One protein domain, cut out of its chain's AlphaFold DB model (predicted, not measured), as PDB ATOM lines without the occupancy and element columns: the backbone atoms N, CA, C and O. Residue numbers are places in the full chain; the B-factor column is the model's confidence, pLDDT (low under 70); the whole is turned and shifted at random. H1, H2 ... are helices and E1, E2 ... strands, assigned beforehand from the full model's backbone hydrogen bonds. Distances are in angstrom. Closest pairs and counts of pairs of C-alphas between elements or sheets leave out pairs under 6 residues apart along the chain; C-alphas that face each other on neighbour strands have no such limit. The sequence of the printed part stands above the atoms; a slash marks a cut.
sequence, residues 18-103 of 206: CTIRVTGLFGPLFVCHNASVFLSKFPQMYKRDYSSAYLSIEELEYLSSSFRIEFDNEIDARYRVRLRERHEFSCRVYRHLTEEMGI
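This is residues 18 to 103 of the 206 residues of the protein "Uncharacterized protein TCIL3000_11_10220" of Trypanosoma congolense (strain IL3000) (UniProt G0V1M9). The short helix H2 sits in the middle, between a small three-stranded sheet and two longer helices, H3 and H4, which meet near their ends as an L and both pack on H2. H3 crosses over the sheet, while the short helix H1 and the long loop of residues 40 to 56 lie beyond E2. The printed part has 86 residues, with the order E1 E2 H1 H2 E3 H3 H4; the sheet runs E2 E1 E3 and is mixed, and the class is mixed, helices and strands. The whole is compact, with a radius of gyration of the C-alphas of 12.2 A and spans of 34 by 28 by 25 A.

E1, residues 19 to 26, bends by 57 degrees at residue 23. E1 and E2, residues 29 to 32, form an antiparallel hairpin, with N 23 and O 31 at 2.9 A and N 26 and O 29 at 2.8 A, within hydrogen-bond range. H1, residues 36 to 39, only grazes the sheet with its residues 36 to 38. H2, residues 57 to 63, is on the sheet but over none of its strands; its closest C-alphas to E2 are those of Ile 57 and Leu 29, 7.1 A apart. E3, residues 68 to 71, is parallel to E1, with N 20 and O 68 at 2.8 A, within hydrogen-bond range. The pairing is staggered: E1 pairs with E3 over residues 19 to 22 and with E2 over residues 22 to 26. H3, residues 74 to 86, is over E1 and across the strands, at 89 degrees to E1 on the local plane and a height over the sheet of 9.7 A. With H2 and H3 on one face, the sheet makes two layers. H3 touches H2 with residues 80 to 84 alone, about perpendicular at 79 degrees; the closest C-alphas, of Leu 83 and Ile 57, are 6.5 A apart. H4, residues 88 to 99, touches H2 with residues 90 to 95 alone, at a steep tilt of 41 degrees, the same way; the closest C-alphas, of Cys 91 and Glu 58, are 4.5 A apart. H4 is not on the sheet. In H2, H3 and H4 every O i to N i+4 pair is within hydrogen-bond range; H1 is too short for such a pair.

E1 begins at C-alpha 19 (-14.781, -38.754, 8.522) and is 20.2 A long. H3 begins at C-alpha 74 (-12.571, -30.920, 23.181) and is 18.5 A long. H4, 16.5 A long, ends at C-alpha 99 (-27.228, -26.191, -2.423).

The C-alphas of Asn 73 and Met 101, the two farthest apart, are 34.9 A apart. The printed part has no cut. The link from H1 to H2, 17 residues, is long. Mean pLDDT of the printed part is 92.5, with residues 50 to 52 under 70.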
ATOM      1  N   CYS A  18     -17.716 -40.649   5.339       86.12
ATOM      2  CA  CYS A  18     -16.330 -40.225   5.341       86.12
ATOM      3  C   CYS A  18     -16.102 -39.271   6.524       86.12
ATOM      4  O   CYS A  18     -16.834 -38.292   6.702       86.12
ATOM      5  N   THR A  19     -15.097 -39.565   7.346       92.12
ATOM      6  CA  THR A  19     -14.781 -38.754   8.522       92.12
ATOM      7  C   THR A  19     -13.820 -37.631   8.152       92.12
ATOM      8  O   THR A  19     -12.769 -37.865   7.553       92.12
ATOM      9  N   ILE A  20     -14.150 -36.409   8.560       94.00
ATOM     10  CA  ILE A  20     -13.243 -35.261   8.544       94.00
ATOM     11  C   ILE A  20     -12.693 -35.087   9.957       94.00
ATOM     12  O   ILE A  20     -13.432 -34.778  10.892       94.00
ATOM     13  N   ARG A  21     -11.379 -35.275  10.098       94.75
ATOM     14  CA  ARG A  21     -10.662 -35.127  11.365       94.75
ATOM     15  C   ARG A  21     -10.028 -33.741  11.469       94.75
ATOM     16  O   ARG A  21      -9.158 -33.397  10.662       94.75
ATOM     17  N   VAL A  22     -10.466 -32.974  12.460       95.62
ATOM     18  CA  VAL A  22      -9.954 -31.651  12.819       95.62
ATOM     19  C   VAL A  22      -8.853 -31.810  13.867       95.62
ATOM     20  O   VAL A  22      -9.102 -32.296  14.970       95.62
ATOM     21  N   THR A  23      -7.640 -31.391  13.515       94.50
ATOM     22  CA  THR A  23      -6.427 -31.582  14.332       94.50
ATOM     23  C   THR A  23      -6.034 -30.343  15.130       94.50
ATOM     24  O   THR A  23      -5.084 -30.385  15.908       94.50
ATOM     25  N   GLY A  24      -6.696 -29.209  14.894       94.06
ATOM     26  CA  GLY A  24      -6.344 -27.946  15.529       94.06
ATOM     27  C   GLY A  24      -7.078 -26.742  14.950       94.06
ATOM     28  O   GLY A  24      -7.919 -26.855  14.051       94.06
ATOM     29  N   LEU A  25      -6.671 -25.564  15.420       93.75
ATOM     30  CA  LEU A  25      -7.132 -24.264  14.944       93.75
ATOM     31  C   LEU A  25      -5.973 -23.420  14.414       93.75
ATOM     32  O   LEU A  25      -4.847 -23.487  14.904       93.75
ATOM     33  N   PHE A  26      -6.280 -22.556  13.454       91.69
ATOM     34  CA  PHE A  26      -5.413 -21.472  13.012       91.69
ATOM     35  C   PHE A  26      -6.243 -20.194  12.891       91.69
ATOM     36  O   PHE A  26      -6.964 -19.977  11.914       91.69
ATOM     37  N   GLY A  27      -6.191 -19.360  13.932       89.00
ATOM     38  CA  GLY A  27      -7.111 -18.231  14.066       89.00
ATOM     39  C   GLY A  27      -8.570 -18.718  14.069       89.00
ATOM     40  O   GLY A  27      -8.902 -19.575  14.887       89.00
ATOM     41  N   PRO A  28      -9.445 -18.210  13.178       90.25
ATOM     42  CA  PRO A  28     -10.840 -18.650  13.087       90.25
ATOM     43  C   PRO A  28     -11.041 -19.919  12.237       90.25
ATOM     44  O   PRO A  28     -12.185 -20.293  11.979       90.25
ATOM     45  N   LEU A  29      -9.966 -20.539  11.737       94.06
ATOM     46  CA  LEU A  29     -10.040 -21.669  10.811       94.06
ATOM     47  C   LEU A  29      -9.733 -22.998  11.507       94.06
ATOM     48  O   LEU A  29      -8.845 -23.073  12.353       94.06
ATOM     49  N   PHE A  30     -10.420 -24.053  11.082       95.31
ATOM     50  CA  PHE A  30     -10.234 -25.430  11.531       95.31
ATOM     51  C   PHE A  30      -9.255 -26.161  10.614       95.31
ATOM     52  O   PHE A  30      -9.455 -26.209   9.399       95.31
ATOM     53  N   VAL A  31      -8.202 -26.735  11.190       93.94
ATOM     54  CA  VAL A  31      -7.158 -27.456  10.451       93.94
ATOM     55  C   VAL A  31      -7.570 -28.914  10.291       93.94
ATOM     56  O   VAL A  31      -7.826 -29.590  11.285       93.94
ATOM     57  N   CYS A  32      -7.630 -29.406   9.053       92.75
ATOM     58  CA  CYS A  32      -8.030 -30.784   8.762       92.75
ATOM     59  C   CYS A  32      -6.825 -31.665   8.410       92.75
ATOM     60  O   CYS A  32      -5.943 -31.239   7.665       92.75
ATOM     61  N   HIS A  33      -6.822 -32.914   8.889       88.12
ATOM     62  CA  HIS A  33      -5.735 -33.866   8.619       88.12
ATOM     63  C   HIS A  33      -5.677 -34.305   7.148       88.12
ATOM     64  O   HIS A  33      -4.608 -34.315   6.544       88.12
ATOM     65  N   ASN A  34      -6.827 -34.666   6.564       85.88
ATOM     66  CA  ASN A  34      -6.914 -35.150   5.189       85.88
ATOM     67  C   ASN A  34      -7.989 -34.400   4.393       85.88
ATOM     68  O   ASN A  34      -9.182 -34.689   4.473       85.88
ATOM     69  N   ALA A  35      -7.536 -33.438   3.599       86.12
ATOM     70  CA  ALA A  35      -8.380 -32.598   2.765       86.12
ATOM     71  C   ALA A  35      -8.990 -33.314   1.549       86.12
ATOM     72  O   ALA A  35     -10.036 -32.900   1.042       86.12
ATOM     73  N   SER A  36      -8.335 -34.367   1.045       87.94
ATOM     74  CA  SER A  36      -8.744 -35.018  -0.208       87.94
ATOM     75  C   SER A  36     -10.137 -35.643  -0.108       87.94
ATOM     76  O   SER A  36     -10.806 -35.815  -1.124       87.94
ATOM     77  N   VAL A  37     -10.581 -35.923   1.122       88.38
ATOM     78  CA  VAL A  37     -11.896 -36.473   1.467       88.38
ATOM     79  C   VAL A  37     -13.046 -35.608   0.942       88.38
ATOM     80  O   VAL A  37     -14.080 -36.145   0.549       88.38
ATOM     81  N   PHE A  38     -12.872 -34.284   0.899       90.31
ATOM     82  CA  PHE A  38     -13.919 -33.361   0.457       90.31
ATOM     83  C   PHE A  38     -13.497 -32.451  -0.700       90.31
ATOM     84  O   PHE A  38     -14.363 -32.011  -1.452       90.31
ATOM     85  N   LEU A  39     -12.201 -32.188  -0.909       91.12
ATOM     86  CA  LEU A  39     -11.749 -31.261  -1.957       91.12
ATOM     87  C   LEU A  39     -12.026 -31.737  -3.389       91.12
ATOM     88  O   LEU A  39     -12.114 -30.903  -4.286       91.12
ATOM     89  N   SER A  40     -12.195 -33.043  -3.613       88.50
ATOM     90  CA  SER A  40     -12.622 -33.567  -4.920       88.50
ATOM     91  C   SER A  40     -14.045 -33.133  -5.286       88.50
ATOM     92  O   SER A  40     -14.336 -32.927  -6.460       88.50
ATOM     93  N   LYS A  41     -14.916 -32.960  -4.281       90.00
ATOM     94  CA  LYS A  41     -16.302 -32.492  -4.435       90.00
ATOM     95  C   LYS A  41     -16.425 -30.977  -4.280       90.00
ATOM     96  O   LYS A  41     -17.245 -30.358  -4.948       90.00
ATOM     97  N   PHE A  42     -15.600 -30.384  -3.417       92.06
ATOM     98  CA  PHE A  42     -15.664 -28.971  -3.043       92.06
ATOM     99  C   PHE A  42     -14.305 -28.272  -3.217       92.06
ATOM    100  O   PHE A  42     -13.693 -27.822  -2.238       92.06
ATOM    101  N   PRO A  43     -13.800 -28.149  -4.459       91.12
ATOM    102  CA  PRO A  43     -12.490 -27.552  -4.737       91.12
ATOM    103  C   PRO A  43     -12.386 -26.079  -4.310       91.12
ATOM    104  O   PRO A  43     -11.287 -25.557  -4.104       91.12
ATOM    105  N   GLN A  44     -13.513 -25.383  -4.131       91.81
ATOM    106  CA  GLN A  44     -13.548 -24.002  -3.653       91.81
ATOM    107  C   GLN A  44     -12.990 -23.821  -2.242       91.81
ATOM    108  O   GLN A  44     -12.463 -22.744  -1.960       91.81
ATOM    109  N   MET A  45     -13.061 -24.857  -1.399       92.38
ATOM    110  CA  MET A  45     -12.644 -24.809   0.007       92.38
ATOM    111  C   MET A  45     -11.119 -24.841   0.180       92.38
ATOM    112  O   MET A  45     -10.613 -24.560   1.269       92.38
ATOM    113  N   TYR A  46     -10.370 -25.142  -0.889       89.50
ATOM    114  CA  TYR A  46      -8.912 -25.105  -0.876       89.50
ATOM    115  C   TYR A  46      -8.391 -23.670  -0.713       89.50
ATOM    116  O   TYR A  46      -8.700 -22.776  -1.508       89.50
ATOM    117  N   LYS A  47      -7.551 -23.452   0.305       86.12
ATOM    118  CA  LYS A  47      -6.932 -22.154   0.603       86.12
ATOM    119  C   LYS A  47      -5.435 -22.226   0.322       86.12
ATOM    120  O   LYS A  47      -4.668 -22.760   1.116       86.12
ATOM    121  N   ARG A  48      -5.033 -21.665  -0.823       79.69
ATOM    122  CA  ARG A  48      -3.657 -21.721  -1.350       79.69
ATOM    123  C   ARG A  48      -2.599 -21.243  -0.352       79.69
ATOM    124  O   ARG A  48      -1.517 -21.815  -0.310       79.69
ATOM    125  N   ASP A  49      -2.928 -20.237   0.453       76.75
ATOM    126  CA  ASP A  49      -1.980 -19.580   1.359       76.75
ATOM    127  C   ASP A  49      -1.533 -20.463   2.532       76.75
ATOM    128  O   ASP A  49      -0.551 -20.139   3.194       76.75
ATOM    129  N   TYR A  50      -2.217 -21.582   2.790       68.44
ATOM    130  CA  TYR A  50      -1.975 -22.370   3.994       68.44
ATOM    131  C   TYR A  50      -1.457 -23.791   3.754       68.44
ATOM    132  O   TYR A  50      -1.230 -24.520   4.714       68.44
ATOM    133  N   SER A  51      -1.228 -24.214   2.506       66.06
ATOM    134  CA  SER A  51      -0.690 -25.545   2.133       66.06
ATOM    135  C   SER A  51      -1.461 -26.794   2.626       66.06
ATOM    136  O   SER A  51      -1.156 -27.897   2.190       66.06
ATOM    137  N   SER A  52      -2.493 -26.636   3.458       66.62
ATOM    138  CA  SER A  52      -3.418 -27.672   3.941       66.62
ATOM    139  C   SER A  52      -4.871 -27.182   3.808       66.62
ATOM    140  O   SER A  52      -5.110 -26.037   3.409       66.62
ATOM    141  N   ALA A  53      -5.864 -28.030   4.092       74.69
ATOM    142  CA  ALA A  53      -7.256 -27.595   4.115       74.69
ATOM    143  C   ALA A  53      -7.642 -27.034   5.476       74.69
ATOM    144  O   ALA A  53      -7.865 -27.745   6.456       74.69
ATOM    145  N   TYR A  54      -7.742 -25.716   5.479       91.94
ATOM    146  CA  TYR A  54      -8.284 -24.929   6.563       91.94
ATOM    147  C   TYR A  54      -9.733 -24.652   6.215       91.94
ATOM    148  O   TYR A  54     -10.002 -24.125   5.137       91.94
ATOM    149  N   LEU A  55     -10.655 -24.999   7.100       95.00
ATOM    150  CA  LEU A  55     -12.080 -24.759   6.909       95.00
ATOM    151  C   LEU A  55     -12.528 -23.593   7.780       95.00
ATOM    152  O   LEU A  55     -12.131 -23.499   8.940       95.00
ATOM    153  N   SER A  56     -13.349 -22.696   7.247       95.81
ATOM    154  CA  SER A  56     -14.105 -21.778   8.099       95.81
ATOM    155  C   SER A  56     -15.274 -22.500   8.757       95.81
ATOM    156  O   SER A  56     -15.594 -23.637   8.407       95.81
ATOM    157  N   ILE A  57     -15.930 -21.840   9.715       97.38
ATOM    158  CA  ILE A  57     -17.111 -22.417  10.361       97.38
ATOM    159  C   ILE A  57     -18.214 -22.727   9.344       97.38
ATOM    160  O   ILE A  57     -18.820 -23.787   9.423       97.38
ATOM    161  N   GLU A  58     -18.429 -21.868   8.346       97.88
ATOM    162  CA  GLU A  58     -19.457 -22.085   7.326       97.88
ATOM    163  C   GLU A  58     -19.186 -23.331   6.483       97.88
ATOM    164  O   GLU A  58     -20.091 -24.131   6.261       97.88
ATOM    165  N   GLU A  59     -17.935 -23.526   6.057       97.12
ATOM    166  CA  GLU A  59     -17.529 -24.706   5.290       97.12
ATOM    167  C   GLU A  59     -17.605 -25.976   6.149       97.12
ATOM    168  O   GLU A  59     -18.078 -27.010   5.683       97.12
ATOM    169  N   LEU A  60     -17.187 -25.901   7.418       96.81
ATOM    170  CA  LEU A  60     -17.235 -27.036   8.339       96.81
ATOM    171  C   LEU A  60     -18.680 -27.460   8.650       96.81
ATOM    172  O   LEU A  60     -18.994 -28.650   8.612       96.81
ATOM    173  N   GLU A  61     -19.571 -26.506   8.930       97.19
ATOM    174  CA  GLU A  61     -20.996 -26.786   9.158       97.19
ATOM    175  C   GLU A  61     -21.698 -27.271   7.891       97.19
ATOM    176  O   GLU A  61     -22.586 -28.125   7.971       97.19
ATOM    177  N   TYR A  62     -21.299 -26.769   6.723       96.62
ATOM    178  CA  TYR A  62     -21.778 -27.287   5.451       96.62
ATOM    179  C   TYR A  62     -21.395 -28.763   5.275       96.62
ATOM    180  O   TYR A  62     -22.274 -29.596   5.072       96.62
ATOM    181  N   LEU A  63     -20.119 -29.115   5.458       95.69
ATOM    182  CA  LEU A  63     -19.656 -30.502   5.342       95.69
ATOM    183  C   LEU A  63     -20.274 -31.418   6.408       95.69
ATOM    184  O   LEU A  63     -20.519 -32.590   6.141       95.69
ATOM    185  N   SER A  64     -20.600 -30.903   7.594       94.94
ATOM    186  CA  SER A  64     -21.215 -31.709   8.656       94.94
ATOM    187  C   SER A  64     -22.583 -32.317   8.307       94.94
ATOM    188  O   SER A  64     -23.051 -33.185   9.039       94.94
ATOM    189  N   SER A  65     -23.224 -31.906   7.200       91.88
ATOM    190  CA  SER A  65     -24.452 -32.548   6.703       91.88
ATOM    191  C   SER A  65     -24.206 -33.922   6.077       91.88
ATOM    192  O   SER A  65     -25.108 -34.750   6.051       91.88
ATOM    193  N   SER A  66     -22.999 -34.142   5.551       91.69
ATOM    194  CA  SER A  66     -22.652 -35.296   4.710       91.69
ATOM    195  C   SER A  66     -21.422 -36.059   5.210       91.69
ATOM    196  O   SER A  66     -21.103 -37.127   4.694       91.69
ATOM    197  N   PHE A  67     -20.710 -35.507   6.194       93.31
ATOM    198  CA  PHE A  67     -19.481 -36.059   6.750       93.31
ATOM    199  C   PHE A  67     -19.559 -36.078   8.274       93.31
ATOM    200  O   PHE A  67     -20.075 -35.149   8.903       93.31
ATOM    201  N   ARG A  68     -18.970 -37.108   8.887       94.12
ATOM    202  CA  ARG A  68     -18.754 -37.127  10.337       94.12
ATOM    203  C   ARG A  68     -17.587 -36.199  10.665       94.12
ATOM    204  O   ARG A  68     -16.506 -36.354  10.105       94.12
ATOM    205  N   ILE A  69     -17.794 -35.241  11.568       95.44
ATOM    206  CA  ILE A  69     -16.738 -34.321  12.007       95.44
ATOM    207  C   ILE A  69     -16.196 -34.791  13.354       95.44
ATOM    208  O   ILE A  69     -16.933 -34.811  14.340       95.44
ATOM    209  N   GLU A  70     -14.912 -35.130  13.398       96.00
ATOM    210  CA  GLU A  70     -14.211 -35.525  14.620       96.00
ATOM    211  C   GLU A  70     -13.140 -34.508  14.983       96.00
ATOM    212  O   GLU A  70     -12.461 -33.971  14.112       96.00
ATOM    213  N   PHE A  71     -12.983 -34.260  16.279       97.12
ATOM    214  CA  PHE A  71     -11.992 -33.337  16.815       97.12
ATOM    215  C   PHE A  71     -10.988 -34.100  17.662       97.12
ATOM    216  O   PHE A  71     -11.384 -34.901  18.508       97.12
ATOM    217  N   ASP A  72      -9.704 -33.795  17.490       95.69
ATOM    218  CA  ASP A  72      -8.641 -34.359  18.330       95.69
ATOM    219  C   ASP A  72      -8.676 -33.846  19.769       95.69
ATOM    220  O   ASP A  72      -8.134 -34.480  20.673       95.69
ATOM    221  N   ASN A  73      -9.306 -32.692  19.994       95.31
ATOM    222  CA  ASN A  73      -9.433 -32.104  21.315       95.31
ATOM    223  C   ASN A  73     -10.817 -31.469  21.535       95.31
ATOM    224  O   ASN A  73     -11.467 -30.957  20.622       95.31
ATOM    225  N   GLU A  74     -11.262 -31.461  22.792       96.69
ATOM    226  CA  GLU A  74     -12.571 -30.920  23.181       96.69
ATOM    227  C   GLU A  74     -12.645 -29.384  23.141       96.69
ATOM    228  O   GLU A  74     -13.734 -28.802  23.157       96.69
ATOM    229  N   ILE A  75     -11.503 -28.693  23.145       96.88
ATOM    230  CA  ILE A  75     -11.457 -27.225  23.110       96.88
ATOM    231  C   ILE A  75     -11.935 -26.733  21.742       96.88
ATOM    232  O   ILE A  75     -12.796 -25.850  21.677       96.88
ATOM    233  N   ASP A  76     -11.453 -27.354  20.671       96.62
ATOM    234  CA  ASP A  76     -11.808 -27.042  19.289       96.62
ATOM    235  C   ASP A  76     -13.261 -27.420  18.998       96.62
ATOM    236  O   ASP A  76     -13.990 -26.647  18.373       96.62
ATOM    237  N   ALA A  77     -13.731 -28.549  19.545       97.06
ATOM    238  CA  ALA A  77     -15.136 -28.943  19.468       97.06
ATOM    239  C   ALA A  77     -16.058 -27.899  20.129       97.06
ATOM    240  O   ALA A  77     -17.050 -27.463  19.537       97.06
ATOM    241  N   ARG A  78     -15.709 -27.412  21.329       97.06
ATOM    242  CA  ARG A  78     -16.449 -26.319  21.990       97.06
ATOM    243  C   ARG A  78     -16.325 -24.995  21.238       97.06
ATOM    244  O   ARG A  78     -17.256 -24.188  21.246       97.06
ATOM    245  N   TYR A  79     -15.189 -24.739  20.593       97.12
ATOM    246  CA  TYR A  79     -15.011 -23.558  19.753       97.12
ATOM    247  C   TYR A  79     -15.925 -23.590  18.523       97.12
ATOM    248  O   TYR A  79     -16.574 -22.579  18.249       97.12
ATOM    249  N   ARG A  80     -16.080 -24.751  17.865       97.06
ATOM    250  CA  ARG A  80     -17.076 -24.962  16.801       97.06
ATOM    251  C   ARG A  80     -18.479 -24.589  17.264       97.06
ATOM    252  O   ARG A  80     -19.129 -23.805  16.582       97.06
ATOM    253  N   VAL A  81     -18.932 -25.088  18.417       96.75
ATOM    254  CA  VAL A  81     -20.283 -24.784  18.934       96.75
ATOM    255  C   VAL A  81     -20.489 -23.273  19.086       96.75
ATOM    256  O   VAL A  81     -21.462 -22.732  18.563       96.75
ATOM    257  N   ARG A  82     -19.525 -22.574  19.700       96.88
ATOM    258  CA  ARG A  82     -19.579 -21.110  19.869       96.88
ATOM    259  C   ARG A  82     -19.597 -20.360  18.538       96.88
ATOM    260  O   ARG A  82     -20.343 -19.392  18.389       96.88
ATOM    261  N   LEU A  83     -18.768 -20.768  17.573       96.94
ATOM    262  CA  LEU A  83     -18.754 -20.134  16.255       96.94
ATOM    263  C   LEU A  83     -20.043 -20.412  15.484       96.94
ATOM    264  O   LEU A  83     -20.562 -19.493  14.859       96.94
ATOM    265  N   ARG A  84     -20.587 -21.628  15.558       95.81
ATOM    266  CA  ARG A  84     -21.850 -21.992  14.910       95.81
ATOM    267  C   ARG A  84     -23.000 -21.118  15.399       95.81
ATOM    268  O   ARG A  84     -23.757 -20.617  14.582       95.81
ATOM    269  N   GLU A  85     -23.104 -20.895  16.708       94.88
ATOM    270  CA  GLU A  85     -24.120 -20.003  17.284       94.88
ATOM    271  C   GLU A  85     -23.913 -18.551  16.837       94.88
ATOM    272  O   GLU A  85     -24.841 -17.890  16.372       94.88
ATOM    273  N   ARG A  86     -22.672 -18.056  16.908       96.06
ATOM    274  CA  ARG A  86     -22.342 -16.678  16.519       96.06
ATOM    275  C   ARG A  86     -22.555 -16.405  15.027       96.06
ATOM    276  O   ARG A  86     -22.925 -15.294  14.654       96.06
ATOM    277  N   HIS A  87     -22.286 -17.395  14.183       95.62
ATOM    278  CA  HIS A  87     -22.300 -17.292  12.724       95.62
ATOM    279  C   HIS A  87     -23.439 -18.100  12.097       95.62
ATOM    280  O   HIS A  87     -23.370 -18.451  10.919       95.62
ATOM    281  N   GLU A  88     -24.508 -18.360  12.849       95.31
ATOM    282  CA  GLU A  88     -25.631 -19.200  12.423       95.31
ATOM    283  C   GLU A  88     -26.225 -18.725  11.087       95.31
ATOM    284  O   GLU A  88     -26.425 -19.515  10.166       95.31
ATOM    285  N   PHE A  89     -26.454 -17.415  10.940       94.94
ATOM    286  CA  PHE A  89     -26.951 -16.844   9.686       94.94
ATOM    287  C   PHE A  89     -25.958 -17.026   8.530       94.94
ATOM    288  O   PHE A  89     -26.363 -17.405   7.438       94.94
ATOM    289  N   SER A  90     -24.660 -16.827   8.778       96.81
ATOM    290  CA  SER A  90     -23.604 -17.026   7.775       96.81
ATOM    291  C   SER A  90     -23.584 -18.472   7.271       96.81
ATOM    292  O   SER A  90     -23.559 -18.707   6.066       96.81
ATOM    293  N   CYS A  91     -23.688 -19.444   8.186       97.00
ATOM    294  CA  CYS A  91     -23.731 -20.870   7.857       97.00
ATOM    295  C   CYS A  91     -24.985 -21.228   7.043       97.00
ATOM    296  O   CYS A  91     -24.892 -21.957   6.053       97.00
ATOM    297  N   ARG A  92     -26.149 -20.678   7.418       95.38
ATOM    298  CA  ARG A  92     -27.405 -20.854   6.668       95.38
ATOM    299  C   ARG A  92     -27.315 -20.277   5.258       95.38
ATOM    300  O   ARG A  92     -27.675 -20.959   4.303       95.38
ATOM    301  N   VAL A  93     -26.786 -19.061   5.115       96.81
ATOM    302  CA  VAL A  93     -26.570 -18.437   3.802       96.81
ATOM    303  C   VAL A  93     -25.593 -19.253   2.966       96.81
ATOM    304  O   VAL A  93     -25.874 -19.507   1.798       96.81
ATOM    305  N   TYR A  94     -24.483 -19.704   3.554       97.62
ATOM    306  CA  TYR A  94     -23.503 -20.524   2.847       97.62
ATOM    307  C   TYR A  94     -24.154 -21.779   2.260       97.62
ATOM    308  O   TYR A  94     -23.992 -22.061   1.072       97.62
ATOM    309  N   ARG A  95     -24.942 -22.494   3.073       96.12
ATOM    310  CA  ARG A  95     -25.677 -23.681   2.632       96.12
ATOM    311  C   ARG A  95     -26.684 -23.354   1.534       96.12
ATOM    312  O   ARG A  95     -26.618 -23.967   0.480       96.12
ATOM    313  N   HIS A  96     -27.554 -22.367   1.745       95.81
ATOM    314  CA  HIS A  96     -28.586 -22.000   0.772       95.81
ATOM    315  C   HIS A  96     -27.989 -21.617  -0.588       95.81
ATOM    316  O   HIS A  96     -28.412 -22.122  -1.623       95.81
ATOM    317  N   LEU A  97     -26.960 -20.766  -0.603       96.44
ATOM    318  CA  LEU A  97     -26.312 -20.366  -1.852       96.44
ATOM    319  C   LEU A  97     -25.600 -21.543  -2.540       96.44
ATOM    320  O   LEU A  97     -25.582 -21.600  -3.767       96.44
ATOM    321  N   THR A  98     -25.037 -22.479  -1.772       95.56
ATOM    322  CA  THR A  98     -24.327 -23.643  -2.325       95.56
ATOM    323  C   THR A  98     -25.289 -24.705  -2.861       95.56
ATOM    324  O   THR A  98     -25.107 -25.166  -3.984       95.56
ATOM    325  N   GLU A  99     -26.311 -25.086  -2.090       94.19
ATOM    326  CA  GLU A  99     -27.228 -26.191  -2.423       94.19
ATOM    327  C   GLU A  99     -28.355 -25.746  -3.354       94.19
ATOM    328  O   GLU A  99     -28.587 -26.379  -4.378       94.19
ATOM    329  N   GLU A 100     -29.020 -24.632  -3.039       93.94
ATOM    330  CA  GLU A 100     -30.223 -24.198  -3.761       93.94
ATOM    331  C   GLU A 100     -29.882 -23.344  -4.984       93.94
ATOM    332  O   GLU A 100     -30.574 -23.378  -6.000       93.94
ATOM    333  N   MET A 101     -28.805 -22.555  -4.903       94.12
ATOM    334  CA  MET A 101     -28.405 -21.651  -5.988       94.12
ATOM    335  C   MET A 101     -27.201 -22.148  -6.797       94.12
ATOM    336  O   MET A 101     -26.828 -21.492  -7.773       94.12
ATOM    337  N   GLY A 102     -26.592 -23.274  -6.408       94.44
ATOM    338  CA  GLY A 102     -25.451 -23.867  -7.112       94.44
ATOM    339  C   GLY A 102     -24.211 -22.967  -7.155       94.44
ATOM    340  O   GLY A 102     -23.446 -23.020  -8.118       94.44
ATOM    341  N   ILE A 103     -24.026 -22.096  -6.158       95.94
ATOM    342  CA  ILE A 103     -22.909 -21.149  -6.102       95.94
ATOM    343  C   ILE A 103     -21.797 -21.708  -5.218       95.94
ATOM    344  O   ILE A 103     -21.967 -21.883  -4.014       95.94
TER     345      ILE A 103